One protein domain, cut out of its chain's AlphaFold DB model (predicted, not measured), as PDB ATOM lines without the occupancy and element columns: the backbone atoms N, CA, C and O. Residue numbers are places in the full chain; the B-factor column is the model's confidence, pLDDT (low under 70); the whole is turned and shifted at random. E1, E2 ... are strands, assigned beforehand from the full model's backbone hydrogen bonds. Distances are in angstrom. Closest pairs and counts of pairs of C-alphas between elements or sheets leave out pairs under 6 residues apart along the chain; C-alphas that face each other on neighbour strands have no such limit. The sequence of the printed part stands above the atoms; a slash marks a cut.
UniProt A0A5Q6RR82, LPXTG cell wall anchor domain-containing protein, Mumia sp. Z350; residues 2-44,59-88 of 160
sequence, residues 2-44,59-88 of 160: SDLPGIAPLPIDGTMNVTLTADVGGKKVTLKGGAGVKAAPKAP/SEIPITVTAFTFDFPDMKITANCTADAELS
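What this domain is: This is residues 2 to 44 and 59 to 88 of the 160 residues of the protein "LPXTG cell wall anchor domain-containing protein" of Mumia sp. Z350 (UniProt A0A5Q6RR82). Two long hairpins, E1 with E2 and E3 with E4, side by side make one twisted sheet, their turns at opposite ends. The printed part has 73 residues, all strand in class, with strands E1 to E4; the sheet's order is E2, E1, E3, E4, antiparallel. It is loose, radius of gyration of the C-alphas 14.8 A, spanning 44 by 26 by 19 A.

Where its parts are: E1, residues 12 to 24, 32.7 A, begins at C-alpha (100.629, -2.733, 20.700). E2 is residues 27 to 39, 34.9 A, and E3 residues 60 to 72, 35.5 A. E4, residues 77 to 88, 31.1 A, ends at C-alpha (129.719, -15.067, 12.453).

How they stand to each other: Between inner strands E1 and E3, N 19 and O 69 are within hydrogen-bond range, 2.9 A. So are N 18 and O 33 in hairpin E1 and E2, 2.8 A, and N 70 and O 79 in hairpin E3 and E4, 2.9 A.

The domain as a whole: Residues 45 to 58 are cut out; C-alphas 44 and 59 are 36.7 A apart. Residues 2 to 9 and 85 to 88 have pLDDT under 70.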
ATOM      1  N   SER A   2     112.942   8.686  28.458       43.59
ATOM      2  CA  SER A   2     113.994   8.026  27.671       43.59
ATOM      3  C   SER A   2     113.397   7.237  26.508       43.59
ATOM      4  O   SER A   2     112.690   6.257  26.740       43.59
ATOM      5  N   ASP A   3     113.709   7.669  25.289       49.22
ATOM      6  CA  ASP A   3     113.532   6.939  24.033       49.22
ATOM      7  C   ASP A   3     114.560   5.802  23.964       49.22
ATOM      8  O   ASP A   3     115.596   5.901  23.306       49.22
ATOM      9  N   LEU A   4     114.328   4.733  24.728       55.12
ATOM     10  CA  LEU A   4     115.124   3.516  24.593       55.12
ATOM     11  C   LEU A   4     114.667   2.779  23.322       55.12
ATOM     12  O   LEU A   4     113.471   2.494  23.188       55.12
ATOM     13  N   PRO A   5     115.581   2.468  22.384       55.38
ATOM     14  CA  PRO A   5     115.232   1.723  21.180       55.38
ATOM     15  C   PRO A   5     114.590   0.381  21.560       55.38
ATOM     16  O   PRO A   5     115.096  -0.340  22.415       55.38
ATOM     17  N   GLY A   6     113.448   0.068  20.942       56.75
ATOM     18  CA  GLY A   6     112.686  -1.162  21.202       56.75
ATOM     19  C   GLY A   6     111.558  -1.045  22.235       56.75
ATOM     20  O   GLY A   6     110.872  -2.036  22.488       56.75
ATOM     21  N   ILE A   7     111.322   0.143  22.803       64.06
ATOM     22  CA  ILE A   7     110.205   0.401  23.718       64.06
ATOM     23  C   ILE A   7     109.020   1.018  22.963       64.06
ATOM     24  O   ILE A   7     109.143   2.085  22.364       64.06
ATOM     25  N   ALA A   8     107.848   0.379  23.017       60.28
ATOM     26  CA  ALA A   8     106.648   0.915  22.374       60.28
ATOM     27  C   ALA A   8     106.073   2.102  23.180       60.28
ATOM     28  O   ALA A   8     105.681   1.915  24.332       60.28
ATOM     29  N   PRO A   9     105.971   3.327  22.626       65.06
ATOM     30  CA  PRO A   9     105.421   4.478  23.356       65.06
ATOM     31  C   PRO A   9     103.906   4.358  23.596       65.06
ATOM     32  O   PRO A   9     103.364   4.992  24.504       65.06
ATOM     33  N   LEU A  10     103.238   3.523  22.800       74.56
ATOM     34  CA  LEU A  10     101.817   3.195  22.851       74.56
ATOM     35  C   LEU A  10     101.650   1.674  22.988       74.56
ATOM     36  O   LEU A  10     102.557   0.935  22.600       74.56
ATOM     37  N   PRO A  11     100.523   1.191  23.536       79.38
ATOM     38  CA  PRO A  11     100.261  -0.238  23.576       79.38
ATOM     39  C   PRO A  11     100.153  -0.794  22.152       79.38
ATOM     40  O   PRO A  11      99.544  -0.175  21.281       79.38
ATOM     41  N   ILE A  12     100.729  -1.973  21.944       81.69
ATOM     42  CA  ILE A  12     100.629  -2.733  20.700       81.69
ATOM     43  C   ILE A  12      99.730  -3.932  20.968       81.69
ATOM     44  O   ILE A  12      99.956  -4.669  21.926       81.69
ATOM     45  N   ASP A  13      98.723  -4.117  20.124       85.94
ATOM     46  CA  ASP A  13      97.900  -5.324  20.070       85.94
ATOM     47  C   ASP A  13      97.518  -5.541  18.604       85.94
ATOM     48  O   ASP A  13      96.625  -4.878  18.075       85.94
ATOM     49  N   GLY A  14      98.296  -6.366  17.907       86.31
ATOM     50  CA  GLY A  14      98.130  -6.562  16.470       86.31
ATOM     51  C   GLY A  14      99.094  -7.584  15.892       86.31
ATOM     52  O   GLY A  14      99.956  -8.131  16.588       86.31
ATOM     53  N   THR A  15      98.948  -7.853  14.600       89.06
ATOM     54  CA  THR A  15      99.841  -8.784  13.904       89.06
ATOM     55  C   THR A  15     101.124  -8.069  13.503       89.06
ATOM     56  O   THR A  15     101.071  -7.048  12.823       89.06
ATOM     57  N   MET A  16     102.277  -8.605  13.905       88.06
ATOM     58  CA  MET A  16     103.574  -8.173  13.392       88.06
ATOM     59  C   MET A  16     104.006  -9.129  12.284       88.06
ATOM     60  O   MET A  16     104.201 -10.318  12.537       88.06
ATOM     61  N   ASN A  17     104.201  -8.603  11.081       89.69
ATOM     62  CA  ASN A  17     104.876  -9.276   9.983       89.69
ATOM     63  C   ASN A  17     106.349  -8.878   9.984       89.69
ATOM     64  O   ASN A  17     106.698  -7.700  10.039       89.69
ATOM     65  N   VAL A  18     107.217  -9.870   9.892       88.88
ATOM     66  CA  VAL A  18     108.662  -9.697   9.869       88.88
ATOM     67  C   VAL A  18     109.196 -10.209   8.543       88.88
ATOM     68  O   VAL A  18     108.878 -11.324   8.129       88.88
ATOM     69  N   THR A  19     110.021  -9.404   7.879       89.81
ATOM     70  CA  THR A  19     110.761  -9.815   6.683       89.81
ATOM     71  C   THR A  19     112.252  -9.590   6.898       89.81
ATOM     72  O   THR A  19     112.680  -8.458   7.101       89.81
ATOM     73  N   LEU A  20     113.043 -10.656   6.819       87.00
ATOM     74  CA  LEU A  20     114.503 -10.612   6.853       87.00
ATOM     75  C   LEU A  20     115.038 -10.897   5.454       87.00
ATOM     76  O   LEU A  20     114.675 -11.906   4.849       87.00
ATOM     77  N   THR A  21     115.930 -10.048   4.956       88.44
ATOM     78  CA  THR A  21     116.703 -10.321   3.742       88.44
ATOM     79  C   THR A  21     118.147 -10.571   4.130       88.44
ATOM     80  O   THR A  21     118.783  -9.726   4.765       88.44
ATOM     81  N   ALA A  22     118.669 -11.725   3.738       86.31
ATOM     82  CA  ALA A  22     120.044 -12.115   3.999       86.31
ATOM     83  C   ALA A  22     120.714 -12.624   2.721       86.31
ATOM     84  O   ALA A  22     120.040 -13.077   1.798       86.31
ATOM     85  N   ASP A  23     122.032 -12.541   2.671       86.12
ATOM     86  CA  ASP A  23     122.879 -13.265   1.738       86.12
ATOM     87  C   ASP A  23     123.448 -14.485   2.469       86.12
ATOM     88  O   ASP A  23     123.975 -14.351   3.569       86.12
ATOM     89  N   VAL A  24     123.273 -15.675   1.903       86.88
ATOM     90  CA  VAL A  24     123.728 -16.941   2.476       86.88
ATOM     91  C   VAL A  24     124.553 -17.656   1.416       86.88
ATOM     92  O   VAL A  24     124.001 -18.148   0.428       86.88
ATOM     93  N   GLY A  25     125.875 -17.687   1.592       84.75
ATOM     94  CA  GLY A  25     126.789 -18.287   0.612       84.75
ATOM     95  C   GLY A  25     126.701 -17.646  -0.782       84.75
ATOM     96  O   GLY A  25     126.702 -18.354  -1.789       84.75
ATOM     97  N   GLY A  26     126.543 -16.321  -0.862       85.19
ATOM     98  CA  GLY A  26     126.401 -15.576  -2.120       85.19
ATOM     99  C   GLY A  26     124.989 -15.608  -2.719       85.19
ATOM    100  O   GLY A  26     124.784 -15.160  -3.853       85.19
ATOM    101  N   LYS A  27     124.005 -16.180  -2.012       84.88
ATOM    102  CA  LYS A  27     122.611 -16.270  -2.458       84.88
ATOM    103  C   LYS A  27     121.713 -15.418  -1.581       84.88
ATOM    104  O   LYS A  27     121.560 -15.673  -0.389       84.88
ATOM    105  N   LYS A  28     121.016 -14.472  -2.205       88.38
ATOM    106  CA  LYS A  28     119.978 -13.686  -1.533       88.38
ATOM    107  C   LYS A  28     118.780 -14.562  -1.175       88.38
ATOM    108  O   LYS A  28     118.175 -15.186  -2.047       88.38
ATOM    109  N   VAL A  29     118.414 -14.552   0.098       87.31
ATOM    110  CA  VAL A  29     117.248 -15.230   0.659       87.31
ATOM    111  C   VAL A  29     116.364 -14.229   1.393       87.31
ATOM    112  O   VAL A  29     116.838 -13.269   2.001       87.31
ATOM    113  N   THR A  30     115.055 -14.467   1.351       89.12
ATOM    114  CA  THR A  30     114.071 -13.679   2.095       89.12
ATOM    115  C   THR A  30     113.304 -14.602   3.025       89.12
ATOM    116  O   THR A  30     112.600 -15.501   2.566       89.12
ATOM    117  N   LEU A  31     113.425 -14.371   4.329       85.12
ATOM    118  CA  LEU A  31     112.645 -15.058   5.349       85.12
ATOM    119  C   LEU A  31     111.464 -14.181   5.738       85.12
ATOM    120  O   LEU A  31     111.611 -12.975   5.933       85.12
ATOM    121  N   LYS A  32     110.292 -14.798   5.848       87.25
ATOM    122  CA  LYS A  32     109.079 -14.138   6.321       87.25
ATOM    123  C   LYS A  32     108.554 -14.886   7.530       87.25
ATOM    124  O   LYS A  32     108.459 -16.111   7.507       87.25
ATOM    125  N   GLY A  33     108.201 -14.142   8.560       85.31
ATOM    126  CA  GLY A  33     107.521 -14.644   9.743       85.31
ATOM    127  C   GLY A  33     106.416 -13.681  10.142       85.31
ATOM    128  O   GLY A  33     106.400 -12.528   9.721       85.31
ATOM    129  N   GLY A  34     105.485 -14.147  10.957       85.94
ATOM    130  CA  GLY A  34     104.495 -13.264  11.541       85.94
ATOM    131  C   GLY A  34     103.815 -13.912  12.728       85.94
ATOM    132  O   GLY A  34     103.608 -15.126  12.743       85.94
ATOM    133  N   ALA A  35     103.504 -13.106  13.734       86.88
ATOM    134  CA  ALA A  35     102.713 -13.537  14.878       86.88
ATOM    135  C   ALA A  35     101.948 -12.354  15.474       86.88
ATOM    136  O   ALA A  35     102.292 -11.191  15.252       86.88
ATOM    137  N   GLY A  36     100.912 -12.666  16.252       85.75
ATOM    138  CA  GLY A  36     100.271 -11.679  17.112       85.75
ATOM    139  C   GLY A  36     101.257 -11.216  18.180       85.75
ATOM    140  O   GLY A  36     101.835 -12.041  18.888       85.75
ATOM    141  N   VAL A  37     101.454  -9.907  18.283       85.06
ATOM    142  CA  VAL A  37     102.329  -9.296  19.279       85.06
ATOM    143  C   VAL A  37     101.495  -8.380  20.156       85.06
ATOM    144  O   VAL A  37     100.720  -7.558  19.668       85.06
ATOM    145  N   LYS A  38     101.680  -8.529  21.467       85.69
ATOM    146  CA  LYS A  38     101.059  -7.679  22.472       85.69
ATOM    147  C   LYS A  38     102.139  -7.068  23.349       85.69
ATOM    148  O   LYS A  38     102.895  -7.799  23.985       85.69
ATOM    149  N   ALA A  39     102.204  -5.744  23.391       84.94
ATOM    150  CA  ALA A  39     103.131  -5.011  24.246       84.94
ATOM    151  C   ALA A  39     102.374  -3.927  25.014       84.94
ATOM    152  O   ALA A  39     101.595  -3.164  24.440       84.94
ATOM    153  N   ALA A  40     102.591  -3.864  26.327       82.50
ATOM    154  CA  ALA A  40     102.077  -2.775  27.147       82.50
ATOM    155  C   ALA A  40     102.779  -1.448  26.784       82.50
ATOM    156  O   ALA A  40     103.867  -1.465  26.200       82.50
ATOM    157  N   PRO A  41     102.204  -0.287  27.142       79.31
ATOM    158  CA  PRO A  41     102.888   0.985  26.960       79.31
ATOM    159  C   PRO A  41     104.233   0.954  27.684       79.31
ATOM    160  O   PRO A  41     104.313   0.578  28.853       79.31
ATOM    161  N   LYS A  42     105.279   1.380  26.987       76.25
ATOM    162  CA  LYS A  42     106.668   1.379  27.441       76.25
ATOM    163  C   LYS A  42     107.257  -0.008  27.736       76.25
ATOM    164  O   LYS A  42     108.266  -0.099  28.433       76.25
ATOM    165  N   ALA A  43     106.668  -1.073  27.195       79.31
ATOM    166  CA  ALA A  43     107.236  -2.414  27.268       79.31
ATOM    167  C   ALA A  43     108.055  -2.752  26.005       79.31
ATOM    168  O   ALA A  43     107.770  -2.214  24.926       79.31
ATOM    169  N   PRO A  44     109.041  -3.660  26.119       77.94
ATOM    170  CA  PRO A  44     109.700  -4.259  24.967       77.94
ATOM    171  C   PRO A  44     108.698  -4.975  24.059       77.94
ATOM    172  O   PRO A  44     107.789  -5.664  24.529       77.94
ATOM    173  N   SER A  59     131.099 -26.782   4.438       77.00
ATOM    174  CA  SER A  59     131.390 -26.834   5.878       77.00
ATOM    175  C   SER A  59     131.301 -25.465   6.561       77.00
ATOM    176  O   SER A  59     131.038 -25.392   7.759       77.00
ATOM    177  N   GLU A  60     131.500 -24.388   5.800       76.56
ATOM    178  CA  GLU A  60     131.387 -23.002   6.251       76.56
ATOM    179  C   GLU A  60     130.512 -22.225   5.278       76.56
ATOM    180  O   GLU A  60     130.734 -22.285   4.070       76.56
ATOM    181  N   ILE A  61     129.545 -21.469   5.794       79.94
ATOM    182  CA  ILE A  61     128.673 -20.634   4.963       79.94
ATOM    183  C   ILE A  61     128.644 -19.222   5.551       79.94
ATOM    184  O   ILE A  61     128.214 -19.055   6.698       79.94
ATOM    185  N   PRO A  62     129.078 -18.192   4.799       80.81
ATOM    186  CA  PRO A  62     128.927 -16.811   5.229       80.81
ATOM    187  C   PRO A  62     127.449 -16.410   5.190       80.81
ATOM    188  O   PRO A  62     126.731 -16.752   4.243       80.81
ATOM    189  N   ILE A  63     127.006 -15.680   6.214       81.56
ATOM    190  CA  ILE A  63     125.648 -15.142   6.301       81.56
ATOM    191  C   ILE A  63     125.726 -13.641   6.565       81.56
ATOM    192  O   ILE A  63     126.230 -13.210   7.601       81.56
ATOM    193  N   THR A  64     125.158 -12.844   5.667       84.19
ATOM    194  CA  THR A  64     125.108 -11.383   5.787       84.19
ATOM    195  C   THR A  64     123.661 -10.931   5.838       84.19
ATOM    196  O   THR A  64     122.892 -11.190   4.912       84.19
ATOM    197  N   VAL A  65     123.254 -10.228   6.892       84.69
ATOM    198  CA  VAL A  65     121.909  -9.642   6.957       84.69
ATOM    199  C   VAL A  65     121.943  -8.275   6.288       84.69
ATOM    200  O   VAL A  65     122.649  -7.378   6.734       84.69
ATOM    201  N   THR A  66     121.148  -8.116   5.230       86.50
ATOM    202  CA  THR A  66     121.141  -6.899   4.395       86.50
ATOM    203  C   THR A  66     119.957  -5.984   4.701       86.50
ATOM    204  O   THR A  66     120.036  -4.760   4.590       86.50
ATOM    205  N   ALA A  67     118.821  -6.560   5.094       83.81
ATOM    206  CA  ALA A  67     117.646  -5.778   5.444       83.81
ATOM    207  C   ALA A  67     116.747  -6.512   6.430       83.81
ATOM    208  O   ALA A  67     116.640  -7.742   6.421       83.81
ATOM    209  N   PHE A  68     116.045  -5.725   7.233       86.00
ATOM    210  CA  PHE A  68     115.027  -6.190   8.152       86.00
ATOM    211  C   PHE A  68     113.832  -5.233   8.108       86.00
ATOM    212  O   PHE A  68     113.994  -4.024   8.265       86.00
ATOM    213  N   THR A  69     112.625  -5.765   7.942       86.19
ATOM    214  CA  THR A  69     111.381  -4.989   7.981       86.19
ATOM    215  C   THR A  69     110.434  -5.551   9.032       86.19
ATOM    216  O   THR A  69     110.179  -6.757   9.065       86.19
ATOM    217  N   PHE A  70     109.871  -4.655   9.842       86.31
ATOM    218  CA  PHE A  70     108.734  -4.920  10.719       86.31
ATOM    219  C   PHE A  70     107.509  -4.200  10.169       86.31
ATOM    220  O   PHE A  70     107.560  -2.992   9.928       86.31
ATOM    221  N   ASP A  71     106.408  -4.912  10.001       88.38
ATOM    222  CA  ASP A  71     105.163  -4.348   9.502       88.38
ATOM    223  C   ASP A  71     103.992  -4.731  10.407       88.38
ATOM    224  O   ASP A  71     103.765  -5.903  10.696       88.38
ATOM    225  N   PHE A  72     103.251  -3.726  10.856       87.06
ATOM    226  CA  PHE A  72     102.016  -3.866  11.614       87.06
ATOM    227  C   PHE A  72     100.863  -3.343  10.753       87.06
ATOM    228  O   PHE A  72     100.492  -2.168  10.878       87.06
ATOM    229  N   PRO A  73     100.280  -4.176   9.871       86.44
ATOM    230  CA  PRO A  73      99.273  -3.734   8.909       86.44
ATOM    231  C   PRO A  73      98.032  -3.151   9.592       86.44
ATOM    232  O   PRO A  73      97.506  -2.131   9.146       86.44
ATOM    233  N   ASP A  74      97.627  -3.734  10.724       84.19
ATOM    234  CA  ASP A  74      96.463  -3.302  11.510       84.19
ATOM    235  C   ASP A  74      96.626  -1.873  12.053       84.19
ATOM    236  O   ASP A  74      95.653  -1.135  12.206       84.19
ATOM    237  N   MET A  75      97.872  -1.463  12.304       80.12
ATOM    238  CA  MET A  75      98.222  -0.136  12.815       80.12
ATOM    239  C   MET A  75      98.799   0.785  11.732       80.12
ATOM    240  O   MET A  75      99.047   1.958  12.005       80.12
ATOM    241  N   LYS A  76      99.003   0.276  10.508       84.62
ATOM    242  CA  LYS A  76      99.692   0.958   9.396       84.62
ATOM    243  C   LYS A  76     101.078   1.487   9.784       84.62
ATOM    244  O   LYS A  76     101.481   2.565   9.349       84.62
ATOM    245  N   ILE A  77     101.792   0.739  10.624       80.62
ATOM    246  CA  ILE A  77     103.150   1.071  11.062       80.62
ATOM    247  C   ILE A  77     104.114   0.141  10.338       80.62
ATOM    248  O   ILE A  77     104.063  -1.068  10.538       80.62
ATOM    249  N   THR A  78     105.032   0.709   9.564       84.62
ATOM    250  CA  THR A  78     106.112  -0.043   8.922       84.62
ATOM    251  C   THR A  78     107.447   0.557   9.342       84.62
ATOM    252  O   THR A  78     107.662   1.763   9.218       84.62
ATOM    253  N   ALA A  79     108.351  -0.285   9.832       80.50
ATOM    254  CA  ALA A  79     109.721   0.073  10.164       80.50
ATOM    255  C   ALA A  79     110.672  -0.695   9.246       80.50
ATOM    256  O   ALA A  79     110.678  -1.925   9.231       80.50
ATOM    257  N   ASN A  80     111.472   0.044   8.479       82.50
ATOM    258  CA  ASN A  80     112.483  -0.513   7.589       82.50
ATOM    259  C   ASN A  80     113.866  -0.240   8.166       82.50
ATOM    260  O   ASN A  80     114.221   0.911   8.420       82.50
ATOM    261  N   CYS A  81     114.644  -1.297   8.333       76.31
ATOM    262  CA  CYS A  81     116.016  -1.242   8.796       76.31
ATOM    263  C   CYS A  81     116.916  -1.807   7.696       76.31
ATOM    264  O   CYS A  81     116.744  -2.942   7.250       76.31
ATOM    265  N   THR A  82     117.884  -1.014   7.255       80.12
ATOM    266  CA  THR A  82     118.986  -1.481   6.411       80.12
ATOM    267  C   THR A  82     120.153  -1.840   7.311       80.12
ATOM    268  O   THR A  82     120.512  -1.047   8.185       80.12
ATOM    269  N   ALA A  83     120.736  -3.011   7.101       74.06
ATOM    270  CA  ALA A  83     121.921  -3.452   7.819       74.06
ATOM    271  C   ALA A  83     122.981  -3.880   6.805       74.06
ATOM    272  O   ALA A  83     122.657  -4.338   5.715       74.06
ATOM    273  N   ASP A  84     124.239  -3.717   7.177       70.25
ATOM    274  CA  ASP A  84     125.369  -4.324   6.481       70.25
ATOM    275  C   ASP A  84     126.208  -4.999   7.563       70.25
ATOM    276  O   ASP A  84     127.218  -4.481   8.033       70.25
ATOM    277  N   ALA A  85     125.624  -6.059   8.124       69.88
ATOM    278  CA  ALA A  85     126.186  -6.788   9.247       69.88
ATOM    279  C   ALA A  85     126.441  -8.231   8.816       69.88
ATOM    280  O   ALA A  85     125.507  -8.978   8.496       69.88
ATOM    281  N   GLU A  86     127.715  -8.611   8.808       66.94
ATOM    282  CA  GLU A  86     128.130 -10.003   8.699       66.94
ATOM    283  C   GLU A  86     127.867 -10.693  10.039       66.94
ATOM    284  O   GLU A  86     128.288 -10.221  11.095       66.94
ATOM    285  N   LEU A  87     127.122 -11.795   9.999       66.06
ATOM    286  CA  LEU A  87     127.010 -12.688  11.143       66.06
ATOM    287  C   LEU A  87     128.218 -13.629  11.139       66.06
ATOM    288  O   LEU A  87     128.730 -13.975  10.070       66.06
ATOM    289  N   SER A  88     128.659 -14.062  12.326       61.12
ATOM    290  CA  SER A  88     129.719 -15.067  12.453       61.12
ATOM    291  C   SER A  88     129.407 -16.290  11.582       61.12
ATOM    292  O   SER A  88     128.244 -16.665  11.391       61.12
TER     293      SER A  88